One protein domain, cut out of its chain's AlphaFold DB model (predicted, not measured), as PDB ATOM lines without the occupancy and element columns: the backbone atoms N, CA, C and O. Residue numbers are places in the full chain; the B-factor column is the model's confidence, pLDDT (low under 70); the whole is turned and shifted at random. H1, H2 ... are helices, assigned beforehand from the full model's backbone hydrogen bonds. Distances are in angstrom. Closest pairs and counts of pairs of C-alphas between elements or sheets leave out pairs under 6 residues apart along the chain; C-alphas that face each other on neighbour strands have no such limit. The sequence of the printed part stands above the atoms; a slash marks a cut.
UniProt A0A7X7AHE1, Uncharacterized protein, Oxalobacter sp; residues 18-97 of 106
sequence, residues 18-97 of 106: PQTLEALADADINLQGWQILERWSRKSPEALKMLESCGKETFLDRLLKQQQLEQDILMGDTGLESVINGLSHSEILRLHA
ATOM      1  N   PRO A  18      -5.908 -61.731   3.488       87.75
ATOM      2  CA  PRO A  18      -7.340 -61.512   3.704       87.75
ATOM      3  C   PRO A  18      -8.211 -62.664   3.191       87.75
ATOM      4  O   PRO A  18      -9.134 -63.079   3.882       87.75
ATOM      5  N   GLN A  19      -7.853 -63.245   2.042       87.62
ATOM      6  CA  GLN A  19      -8.587 -64.355   1.439       87.62
ATOM      7  C   GLN A  19      -8.600 -65.607   2.333       87.62
ATOM      8  O   GLN A  19      -9.622 -66.282   2.444       87.62
ATOM      9  N   THR A  20      -7.480 -65.922   2.987       89.12
ATOM     10  CA  THR A  20      -7.408 -67.035   3.946       89.12
ATOM     11  C   THR A  20      -8.194 -66.724   5.213       89.12
ATOM     12  O   THR A  20      -8.861 -67.604   5.750       89.12
ATOM     13  N   LEU A  21      -8.163 -65.472   5.681       87.50
ATOM     14  CA  LEU A  21      -8.952 -65.038   6.836       87.50
ATOM     15  C   LEU A  21     -10.463 -65.133   6.583       87.50
ATOM     16  O   LEU A  21     -11.201 -65.503   7.493       87.50
ATOM     17  N   GLU A  22     -10.916 -64.825   5.368       87.00
ATOM     18  CA  GLU A  22     -12.308 -65.024   4.952       87.00
ATOM     19  C   GLU A  22     -12.658 -66.514   4.924       87.00
ATOM     20  O   GLU A  22     -13.623 -66.928   5.555       87.00
ATOM     21  N   ALA A  23     -11.811 -67.346   4.312       87.00
ATOM     22  CA  ALA A  23     -12.035 -68.789   4.261       87.00
ATOM     23  C   ALA A  23     -12.086 -69.444   5.658       87.00
ATOM     24  O   ALA A  23     -12.855 -70.374   5.882       87.00
ATOM     25  N   LEU A  24     -11.300 -68.939   6.616       87.06
ATOM     26  CA  LEU A  24     -11.357 -69.341   8.024       87.06
ATOM     27  C   LEU A  24     -12.699 -68.996   8.692       87.06
ATOM     28  O   LEU A  24     -13.105 -69.692   9.617       87.06
ATOM     29  N   ALA A  25     -13.362 -67.916   8.269       83.19
ATOM     30  CA  ALA A  25     -14.647 -67.499   8.824       83.19
ATOM     31  C   ALA A  25     -15.809 -68.384   8.347       83.19
ATOM     32  O   ALA A  25     -16.780 -68.546   9.088       83.19
ATOM     33  N   ASP A  26     -15.691 -68.957   7.148       84.88
ATOM     34  CA  ASP A  26     -16.668 -69.882   6.562       84.88
ATOM     35  C   ASP A  26     -16.405 -71.360   6.917       84.88
ATOM     36  O   ASP A  26     -17.249 -72.218   6.664       84.88
ATOM     37  N   ALA A  27     -15.242 -71.681   7.491       84.31
ATOM     38  CA  ALA A  27     -14.863 -73.045   7.853       84.31
ATOM     39  C   ALA A  27     -15.403 -73.476   9.234       84.31
ATOM     40  O   ALA A  27     -15.554 -72.657  10.142       84.31
ATOM     41  N   ASP A  28     -15.601 -74.788   9.429       86.31
ATOM     42  CA  ASP A  28     -16.018 -75.430  10.695       86.31
ATOM     43  C   ASP A  28     -14.893 -75.460  11.759       86.31
ATOM     44  O   ASP A  28     -14.484 -76.493  12.305       86.31
ATOM     45  N   ILE A  29     -14.344 -74.284  12.051       85.69
ATOM     46  CA  ILE A  29     -13.248 -74.093  12.995       85.69
ATOM     47  C   ILE A  29     -13.826 -73.737  14.354       85.69
ATOM     48  O   ILE A  29     -14.424 -72.677  14.568       85.69
ATOM     49  N   ASN A  30     -13.610 -74.633  15.310       85.81
ATOM     50  CA  ASN A  30     -14.023 -74.443  16.686       85.81
ATOM     51  C   ASN A  30     -12.905 -73.793  17.516       85.81
ATOM     52  O   ASN A  30     -11.833 -73.447  17.017       85.81
ATOM     53  N   LEU A  31     -13.163 -73.606  18.813       84.00
ATOM     54  CA  LEU A  31     -12.213 -73.006  19.752       84.00
ATOM     55  C   LEU A  31     -10.808 -73.630  19.664       84.00
ATOM     56  O   LEU A  31      -9.825 -72.892  19.721       84.00
ATOM     57  N   GLN A  32     -10.709 -74.952  19.498       85.50
ATOM     58  CA  GLN A  32      -9.423 -75.640  19.414       85.50
ATOM     59  C   GLN A  32      -8.664 -75.240  18.149       85.50
ATOM     60  O   GLN A  32      -7.481 -74.920  18.228       85.50
ATOM     61  N   GLY A  33      -9.334 -75.174  16.995       88.50
ATOM     62  CA  GLY A  33      -8.713 -74.712  15.754       88.50
ATOM     63  C   GLY A  33      -8.193 -73.276  15.850       88.50
ATOM     64  O   GLY A  33      -7.082 -72.988  15.405       88.50
ATOM     65  N   TRP A  34      -8.914 -72.380  16.532       88.25
ATOM     66  CA  TRP A  34      -8.421 -71.021  16.791       88.25
ATOM     67  C   TRP A  34      -7.192 -70.998  17.712       88.25
ATOM     68  O   TRP A  34      -6.259 -70.229  17.467       88.25
ATOM     69  N   GLN A  35      -7.149 -71.849  18.742       86.88
ATOM     70  CA  GLN A  35      -5.982 -71.987  19.623       86.88
ATOM     71  C   GLN A  35      -4.769 -72.580  18.896       86.88
ATOM     72  O   GLN A  35      -3.640 -72.137  19.117       86.88
ATOM     73  N   ILE A  36      -4.990 -73.553  18.008       89.62
ATOM     74  CA  ILE A  36      -3.958 -74.104  17.125       89.62
ATOM     75  C   ILE A  36      -3.384 -72.992  16.253       89.62
ATOM     76  O   ILE A  36      -2.167 -72.807  16.218       89.62
ATOM     77  N   LEU A  37      -4.247 -72.206  15.610       89.94
ATOM     78  CA  LEU A  37      -3.824 -71.131  14.724       89.94
ATOM     79  C   LEU A  37      -3.028 -70.048  15.462       89.94
ATOM     80  O   LEU A  37      -1.978 -69.609  14.987       89.94
ATOM     81  N   GLU A  38      -3.481 -69.649  16.652       88.00
ATOM     82  CA  GLU A  38      -2.730 -68.736  17.516       88.00
ATOM     83  C   GLU A  38      -1.342 -69.305  17.831       88.00
ATOM     84  O   GLU A  38      -0.324 -68.618  17.696       88.00
ATOM     85  N   ARG A  39      -1.282 -70.579  18.214       89.00
ATOM     86  CA  ARG A  39      -0.037 -71.243  18.577       89.00
ATOM     87  C   ARG A  39       0.915 -71.352  17.391       89.00
ATOM     88  O   ARG A  39       2.091 -71.045  17.567       89.00
ATOM     89  N   TRP A  40       0.427 -71.689  16.199       91.38
ATOM     90  CA  TRP A  40       1.216 -71.692  14.966       91.38
ATOM     91  C   TRP A  40       1.736 -70.296  14.630       91.38
ATOM     92  O   TRP A  40       2.928 -70.141  14.389       91.38
ATOM     93  N   SER A  41       0.893 -69.262  14.723       90.19
ATOM     94  CA  SER A  41       1.308 -67.878  14.449       90.19
ATOM     95  C   SER A  41       2.410 -67.379  15.390       90.19
ATOM     96  O   SER A  41       3.237 -66.558  15.002       90.19
ATOM     97  N   ARG A  42       2.444 -67.883  16.631       87.44
ATOM     98  CA  ARG A  42       3.433 -67.494  17.645       87.44
ATOM     99  C   ARG A  42       4.699 -68.344  17.609       87.44
ATOM    100  O   ARG A  42       5.765 -67.839  17.946       87.44
ATOM    101  N   LYS A  43       4.575 -69.638  17.314       88.81
ATOM    102  CA  LYS A  43       5.677 -70.608  17.410       88.81
ATOM    103  C   LYS A  43       6.352 -70.879  16.072       88.81
ATOM    104  O   LYS A  43       7.563 -71.049  16.059       88.81
ATOM    105  N   SER A  44       5.593 -70.848  14.981       88.50
ATOM    106  CA  SER A  44       6.057 -71.244  13.648       88.50
ATOM    107  C   SER A  44       5.508 -70.302  12.558       88.50
ATOM    108  O   SER A  44       4.829 -70.759  11.635       88.50
ATOM    109  N   PRO A  45       5.756 -68.978  12.638       89.94
ATOM    110  CA  PRO A  45       5.167 -68.007  11.710       89.94
ATOM    111  C   PRO A  45       5.594 -68.221  10.251       89.94
ATOM    112  O   PRO A  45       4.784 -68.064   9.339       89.94
ATOM    113  N   GLU A  46       6.846 -68.621  10.016       89.88
ATOM    114  CA  GLU A  46       7.360 -68.906   8.670       89.88
ATOM    115  C   GLU A  46       6.690 -70.147   8.071       89.88
ATOM    116  O   GLU A  46       6.220 -70.110   6.933       89.88
ATOM    117  N   ALA A  47       6.549 -71.208   8.871       89.31
ATOM    118  CA  ALA A  47       5.843 -72.420   8.468       89.31
ATOM    119  C   ALA A  47       4.367 -72.142   8.156       89.31
ATOM    120  O   ALA A  47       3.822 -72.690   7.199       89.31
ATOM    121  N   LEU A  48       3.729 -71.255   8.930       91.38
ATOM    122  CA  LEU A  48       2.341 -70.853   8.714       91.38
ATOM    123  C   LEU A  48       2.170 -70.126   7.373       91.38
ATOM    124  O   LEU A  48       1.249 -70.435   6.619       91.38
ATOM    125  N   LYS A  49       3.085 -69.205   7.053       91.12
ATOM    126  CA  LYS A  49       3.086 -68.469   5.781       91.12
ATOM    127  C   LYS A  49       3.341 -69.383   4.581       91.12
ATOM    128  O   LYS A  49       2.723 -69.233   3.528       91.12
ATOM    129  N   MET A  50       4.251 -70.339   4.730       91.06
ATOM    130  CA  MET A  50       4.519 -71.342   3.701       91.06
ATOM    131  C   MET A  50       3.315 -72.259   3.472       91.06
ATOM    132  O   MET A  50       2.947 -72.479   2.323       91.06
ATOM    133  N   LEU A  51       2.664 -72.734   4.539       91.25
ATOM    134  CA  LEU A  51       1.451 -73.547   4.433       91.25
ATOM    135  C   LEU A  51       0.333 -72.797   3.701       91.25
ATOM    136  O   LEU A  51      -0.334 -73.374   2.848       91.25
ATOM    137  N   GLU A  52       0.154 -71.506   3.993       90.94
ATOM    138  CA  GLU A  52      -0.778 -70.659   3.245       90.94
ATOM    139  C   GLU A  52      -0.394 -70.560   1.758       90.94
ATOM    140  O   GLU A  52      -1.258 -70.650   0.885       90.94
ATOM    141  N   SER A  53       0.900 -70.432   1.454       90.25
ATOM    142  CA  SER A  53       1.405 -70.347   0.075       90.25
ATOM    143  C   SER A  53       1.185 -71.638  -0.726       90.25
ATOM    144  O   SER A  53       1.111 -71.591  -1.952       90.25
ATOM    145  N   CYS A  54       1.030 -72.785  -0.056       89.38
ATOM    146  CA  CYS A  54       0.621 -74.047  -0.680       89.38
ATOM    147  C   CYS A  54      -0.867 -74.081  -1.081       89.38
ATOM    148  O   CYS A  54      -1.302 -75.038  -1.721       89.38
ATOM    149  N   GLY A  55      -1.646 -73.062  -0.713       89.94
ATOM    150  CA  GLY A  55      -3.050 -72.902  -1.073       89.94
ATOM    151  C   GLY A  55      -3.997 -72.977   0.125       89.94
ATOM    152  O   GLY A  55      -3.793 -73.733   1.075       89.94
ATOM    153  N   LYS A  56      -5.093 -72.212   0.041       88.00
ATOM    154  CA  LYS A  56      -6.104 -72.099   1.109       88.00
ATOM    155  C   LYS A  56      -6.748 -73.437   1.492       88.00
ATOM    156  O   LYS A  56      -7.024 -73.660   2.663       88.00
ATOM    157  N   GLU A  57      -6.978 -74.329   0.528       89.25
ATOM    158  CA  GLU A  57      -7.604 -75.635   0.780       89.25
ATOM    159  C   GLU A  57      -6.662 -76.542   1.573       89.25
ATOM    160  O   GLU A  57      -7.066 -77.106   2.584       89.25
ATOM    161  N   THR A  58      -5.383 -76.594   1.183       89.88
ATOM    162  CA  THR A  58      -4.319 -77.298   1.915       89.88
ATOM    163  C   THR A  58      -4.173 -76.764   3.337       89.88
ATOM    164  O   THR A  58      -4.042 -77.531   4.293       89.88
ATOM    165  N   PHE A  59      -4.219 -75.440   3.491       91.62
ATOM    166  CA  PHE A  59      -4.161 -74.785   4.789       91.62
ATOM    167  C   PHE A  59      -5.340 -75.186   5.689       91.62
ATOM    168  O   PHE A  59      -5.128 -75.594   6.833       91.62
ATOM    169  N   LEU A  60      -6.571 -75.110   5.170       91.50
ATOM    170  CA  LEU A  60      -7.779 -75.472   5.914       91.50
ATOM    171  C   LEU A  60      -7.810 -76.961   6.263       91.50
ATOM    172  O   LEU A  60      -8.067 -77.301   7.414       91.50
ATOM    173  N   ASP A  61      -7.493 -77.840   5.313       91.88
ATOM    174  CA  ASP A  61      -7.401 -79.284   5.545       91.88
ATOM    175  C   ASP A  61      -6.403 -79.600   6.669       91.88
ATOM    176  O   ASP A  61      -6.720 -80.339   7.605       91.88
ATOM    177  N   ARG A  62      -5.218 -78.977   6.642       92.94
ATOM    178  CA  ARG A  62      -4.199 -79.184   7.676       92.94
ATOM    179  C   ARG A  62      -4.663 -78.699   9.048       92.94
ATOM    180  O   ARG A  62      -4.427 -79.395  10.038       92.94
ATOM    181  N   LEU A  63      -5.310 -77.534   9.112       92.19
ATOM    182  CA  LEU A  63      -5.836 -76.968  10.354       92.19
ATOM    183  C   LEU A  63      -6.962 -77.827  10.940       92.19
ATOM    184  O   LEU A  63      -6.932 -78.132  12.130       92.19
ATOM    185  N   LEU A  64      -7.912 -78.268  10.114       91.94
ATOM    186  CA  LEU A  64      -9.029 -79.112  10.545       91.94
ATOM    187  C   LEU A  64      -8.560 -80.496  10.998       91.94
ATOM    188  O   LEU A  64      -9.019 -80.989  12.026       91.94
ATOM    189  N   LYS A  65      -7.589 -81.099  10.301       92.44
ATOM    190  CA  LYS A  65      -6.964 -82.357  10.741       92.44
ATOM    191  C   LYS A  65      -6.292 -82.212  12.100       92.44
ATOM    192  O   LYS A  65      -6.458 -83.078  12.952       92.44
ATOM    193  N   GLN A  66      -5.553 -81.123  12.316       91.81
ATOM    194  CA  GLN A  66      -4.930 -80.860  13.611       91.81
ATOM    195  C   GLN A  66      -5.986 -80.615  14.700       91.81
ATOM    196  O   GLN A  66      -5.844 -81.126  15.806       91.81
ATOM    197  N   GLN A  67      -7.056 -79.876  14.386       92.69
ATOM    198  CA  GLN A  67      -8.181 -79.650  15.294       92.69
ATOM    199  C   GLN A  67      -8.804 -80.973  15.733       92.69
ATOM    200  O   GLN A  67      -8.910 -81.207  16.932       92.69
ATOM    201  N   GLN A  68      -9.165 -81.839  14.785       91.81
ATOM    202  CA  GLN A  68      -9.773 -83.131  15.093       91.81
ATOM    203  C   GLN A  68      -8.840 -83.995  15.945       91.81
ATOM    204  O   GLN A  68      -9.248 -84.509  16.980       91.81
ATOM    205  N   LEU A  69      -7.565 -84.080  15.560       90.75
ATOM    206  CA  LEU A  69      -6.567 -84.879  16.266       90.75
ATOM    207  C   LEU A  69      -6.367 -84.421  17.716       90.75
ATOM    208  O   LEU A  69      -6.330 -85.242  18.627       90.75
ATOM    209  N   GLU A  70      -6.241 -83.111  17.944       90.94
ATOM    210  CA  GLU A  70      -6.106 -82.573  19.300       90.94
ATOM    211  C   GLU A  70      -7.388 -82.770  20.109       90.94
ATOM    212  O   GLU A  70      -7.313 -83.100  21.290       90.94
ATOM    213  N   GLN A  71      -8.560 -82.612  19.492       90.06
ATOM    214  CA  GLN A  71      -9.832 -82.835  20.172       90.06
ATOM    215  C   GLN A  71     -10.030 -84.290  20.584       90.06
ATOM    216  O   GLN A  71     -10.417 -84.525  21.724       90.06
ATOM    217  N   ASP A  72      -9.720 -85.247  19.712       89.56
ATOM    218  CA  ASP A  72      -9.863 -86.674  20.014       89.56
ATOM    219  C   ASP A  72      -8.982 -87.087  21.199       89.56
ATOM    220  O   ASP A  72      -9.431 -87.805  22.090       89.56
ATOM    221  N   ILE A  73      -7.745 -86.583  21.257       89.06
ATOM    222  CA  ILE A  73      -6.830 -86.864  22.368       89.06
ATOM    223  C   ILE A  73      -7.303 -86.209  23.666       89.06
ATOM    224  O   ILE A  73      -7.306 -86.853  24.711       89.06
ATOM    225  N   LEU A  74      -7.692 -84.932  23.618       87.19
ATOM    226  CA  LEU A  74      -8.083 -84.189  24.818       87.19
ATOM    227  C   LEU A  74      -9.420 -84.666  25.399       87.19
ATOM    228  O   LEU A  74      -9.595 -84.630  26.614       87.19
ATOM    229  N   MET A  75     -10.350 -85.100  24.545       86.94
ATOM    230  CA  MET A  75     -11.689 -85.548  24.942       86.94
ATOM    231  C   MET A  75     -11.785 -87.063  25.170       86.94
ATOM    232  O   MET A  75     -12.808 -87.526  25.672       86.94
ATOM    233  N   GLY A  76     -10.763 -87.837  24.795       86.31
ATOM    234  CA  GLY A  76     -10.698 -89.273  25.064       86.31
ATOM    235  C   GLY A  76     -10.413 -89.591  26.535       86.31
ATOM    236  O   GLY A  76      -9.932 -88.739  27.284       86.31
ATOM    237  N   ASP A  77     -10.657 -90.841  26.942       84.69
ATOM    238  CA  ASP A  77     -10.487 -91.298  28.332       84.69
ATOM    239  C   ASP A  77      -9.104 -90.951  28.907       84.69
ATOM    240  O   ASP A  77      -9.007 -90.339  29.968       84.69
ATOM    241  N   THR A  78      -8.027 -91.221  28.161       81.50
ATOM    242  CA  THR A  78      -6.651 -90.929  28.605       81.50
ATOM    243  C   THR A  78      -6.371 -89.427  28.743       81.50
ATOM    244  O   THR A  78      -5.607 -89.008  29.620       81.50
ATOM    245  N   GLY A  79      -6.995 -88.595  27.905       84.19
ATOM    246  CA  GLY A  79      -6.904 -87.138  28.002       84.19
ATOM    247  C   GLY A  79      -7.588 -86.621  29.262       84.19
ATOM    248  O   GLY A  79      -6.990 -85.856  30.018       84.19
ATOM    249  N   LEU A  80      -8.797 -87.111  29.540       87.06
ATOM    250  CA  LEU A  80      -9.552 -86.770  30.746       87.06
ATOM    251  C   LEU A  80      -8.821 -87.215  32.018       87.06
ATOM    252  O   LEU A  80      -8.693 -86.427  32.955       87.06
ATOM    253  N   GLU A  81      -8.271 -88.432  32.039       88.81
ATOM    254  CA  GLU A  81      -7.433 -88.914  33.140       88.81
ATOM    255  C   GLU A  81      -6.197 -88.030  33.342       88.81
ATOM    256  O   GLU A  81      -5.840 -87.698  34.472       88.81
ATOM    257  N   SER A  82      -5.552 -87.587  32.263       86.81
ATOM    258  CA  SER A  82      -4.387 -86.703  32.356       86.81
ATOM    259  C   SER A  82      -4.747 -85.324  32.922       86.81
ATOM    260  O   SER A  82      -4.003 -84.788  33.745       86.81
ATOM    261  N   VAL A  83      -5.911 -84.772  32.557       86.38
ATOM    262  CA  VAL A  83      -6.432 -83.532  33.157       86.38
ATOM    263  C   VAL A  83      -6.708 -83.721  34.651       86.38
ATOM    264  O   VAL A  83      -6.337 -82.862  35.449       86.38
ATOM    265  N   ILE A  84      -7.303 -84.852  35.053       89.06
ATOM    266  CA  ILE A  84      -7.539 -85.188  36.471       89.06
ATOM    267  C   ILE A  84      -6.214 -85.258  37.247       89.06
ATOM    268  O   ILE A  84      -6.144 -84.810  38.389       89.06
ATOM    269  N   ASN A  85      -5.149 -85.749  36.608       88.12
ATOM    270  CA  ASN A  85      -3.796 -85.791  37.165       88.12
ATOM    271  C   ASN A  85      -3.051 -84.440  37.111       88.12
ATOM    272  O   ASN A  85      -1.885 -84.364  37.496       88.12
ATOM    273  N   GLY A  86      -3.707 -83.365  36.665       90.00
ATOM    274  CA  GLY A  86      -3.169 -82.005  36.680       90.00
ATOM    275  C   GLY A  86      -2.285 -81.638  35.488       90.00
ATOM    276  O   GLY A  86      -1.628 -80.598  35.537       90.00
ATOM    277  N   LEU A  87      -2.258 -82.445  34.420       90.12
ATOM    278  CA  LEU A  87      -1.512 -82.105  33.208       90.12
ATOM    279  C   LEU A  87      -2.234 -81.003  32.423       90.12
ATOM    280  O   LEU A  87      -3.452 -81.029  32.235       90.12
ATOM    281  N   SER A  88      -1.472 -80.046  31.898       87.94
ATOM    282  CA  SER A  88      -2.000 -79.043  30.971       87.94
ATOM    283  C   SER A  88      -2.258 -79.634  29.581       87.94
ATOM    284  O   SER A  88      -1.601 -80.585  29.166       87.94
ATOM    285  N   HIS A  89      -3.133 -79.008  28.782       84.25
ATOM    286  CA  HIS A  89      -3.387 -79.436  27.396       84.25
ATOM    287  C   HIS A  89      -2.104 -79.601  26.570       84.25
ATOM    288  O   HIS A  89      -1.977 -80.546  25.801       84.25
ATOM    289  N   SER A  90      -1.124 -78.707  26.735       82.44
ATOM    290  CA  SER A  90       0.146 -78.817  26.005       82.44
ATOM    291  C   SER A  90       0.970 -80.029  26.438       82.44
ATOM    292  O   SER A  90       1.671 -80.608  25.610       82.44
ATOM    293  N   GLU A  91       0.905 -80.411  27.711       84.38
ATOM    294  CA  GLU A  91       1.581 -81.602  28.229       84.38
ATOM    295  C   GLU A  91       0.887 -82.877  27.756       84.38
ATOM    296  O   GLU A  91       1.573 -83.786  27.303       84.38
ATOM    297  N   ILE A  92      -0.449 -82.904  27.751       87.06
ATOM    298  CA  ILE A  92      -1.238 -84.030  27.232       87.06
ATOM    299  C   ILE A  92      -0.934 -84.253  25.748       87.06
ATOM    300  O   ILE A  92      -0.598 -85.360  25.339       87.06
ATOM    301  N   LEU A  93      -0.954 -83.199  24.928       87.69
ATOM    302  CA  LEU A  93      -0.641 -83.327  23.502       87.69
ATOM    303  C   LEU A  93       0.777 -83.869  23.267       87.69
ATOM    304  O   LEU A  93       0.963 -84.768  22.449       87.69
ATOM    305  N   ARG A  94       1.772 -83.388  24.026       86.25
ATOM    306  CA  ARG A  94       3.149 -83.903  23.943       86.25
ATOM    307  C   ARG A  94       3.263 -85.351  24.410       86.25
ATOM    308  O   ARG A  94       4.000 -86.110  23.787       86.25
ATOM    309  N   LEU A  95       2.546 -85.728  25.469       87.25
ATOM    310  CA  LEU A  95       2.496 -87.100  25.979       87.25
ATOM    311  C   LEU A  95       2.002 -88.070  24.897       87.25
ATOM    312  O   LEU A  95       2.539 -89.163  24.756       87.25
ATOM    313  N   HIS A  96       1.046 -87.628  24.079       82.19
ATOM    314  CA  HIS A  96       0.505 -88.380  22.947       82.19
ATOM    315  C   HIS A  96       1.266 -88.164  21.626       82.19
ATOM    316  O   HIS A  96       0.750 -88.487  20.558       82.19
ATOM    317  N   ALA A  97       2.489 -87.619  21.676       81.56
ATOM    318  CA  ALA A  97       3.331 -87.320  20.513       81.56
ATOM    319  C   ALA A  97       2.670 -86.417  19.448       81.56
ATOM    320  O   ALA A  97       3.135 -86.338  18.309       81.56
TER     321      ALA A  97
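AT A GLANCE: This is residues 18 to 97 of the 106 residues of an uncharacterized protein of Oxalobacter sp (UniProt A0A7X7AHE1). One long helix, H4, is the spine of an elongated model; H2 crosses it near the middle, H1 and H3 lie about its first end, and the short helices H5 and H6 make a small head at its last end. The printed part has 80 residues, with six named helices, H1 to H6 in order, and no named strand: all helix. It is only just compact, close to loose, with a radius of gyration of the C-alphas of 13.9 A and spans of 42 by 24 by 15 A.

HOW THE PARTS SIT: Begin at H1, residues 18 to 26, which only just touches H4, residues 56 to 75, with 3 pairs of C-alphas within 8 A; the closest are Thr 20 and Lys 56, 5.9 A. Next find H2, residues 31 to 43, apart from H1; its residues 32 to 37 touch H4, closest at C-alphas 33 and 67, 5.0 A, at a steep tilt of 67 degrees, only just short of perpendicular. H3, residues 45 to 53, touches H4 only at the corner, closest at C-alphas 52 and 59, 5.6 A. H6, residues 89 to 95, touches H4, the hub, about perpendicular at 86 degrees, closest at C-alphas 70 and 93, 6.9 A. It also touches H5, residues 77 to 84, closest at C-alphas 79 and 92, 6.5 A. In these six helices every O i to N i+4 pair is within hydrogen-bond range.

IN THESE COORDINATES: Find C-alpha 18 at (-7.340, -61.512, 3.704), where H1 begins. H2 is 18.2 A long. H4 runs 27.9 A from C-alpha 56 at (-6.104, -72.099, 1.109). H6 ends at C-alpha 95, (2.496, -87.100, 25.979).

THE WHOLE: The farthest C-alphas, Gln 19 and Asn 85, are 41.9 A apart. The printed part has no cut, its links are tight, and no printed residue is under 70 in pLDDT.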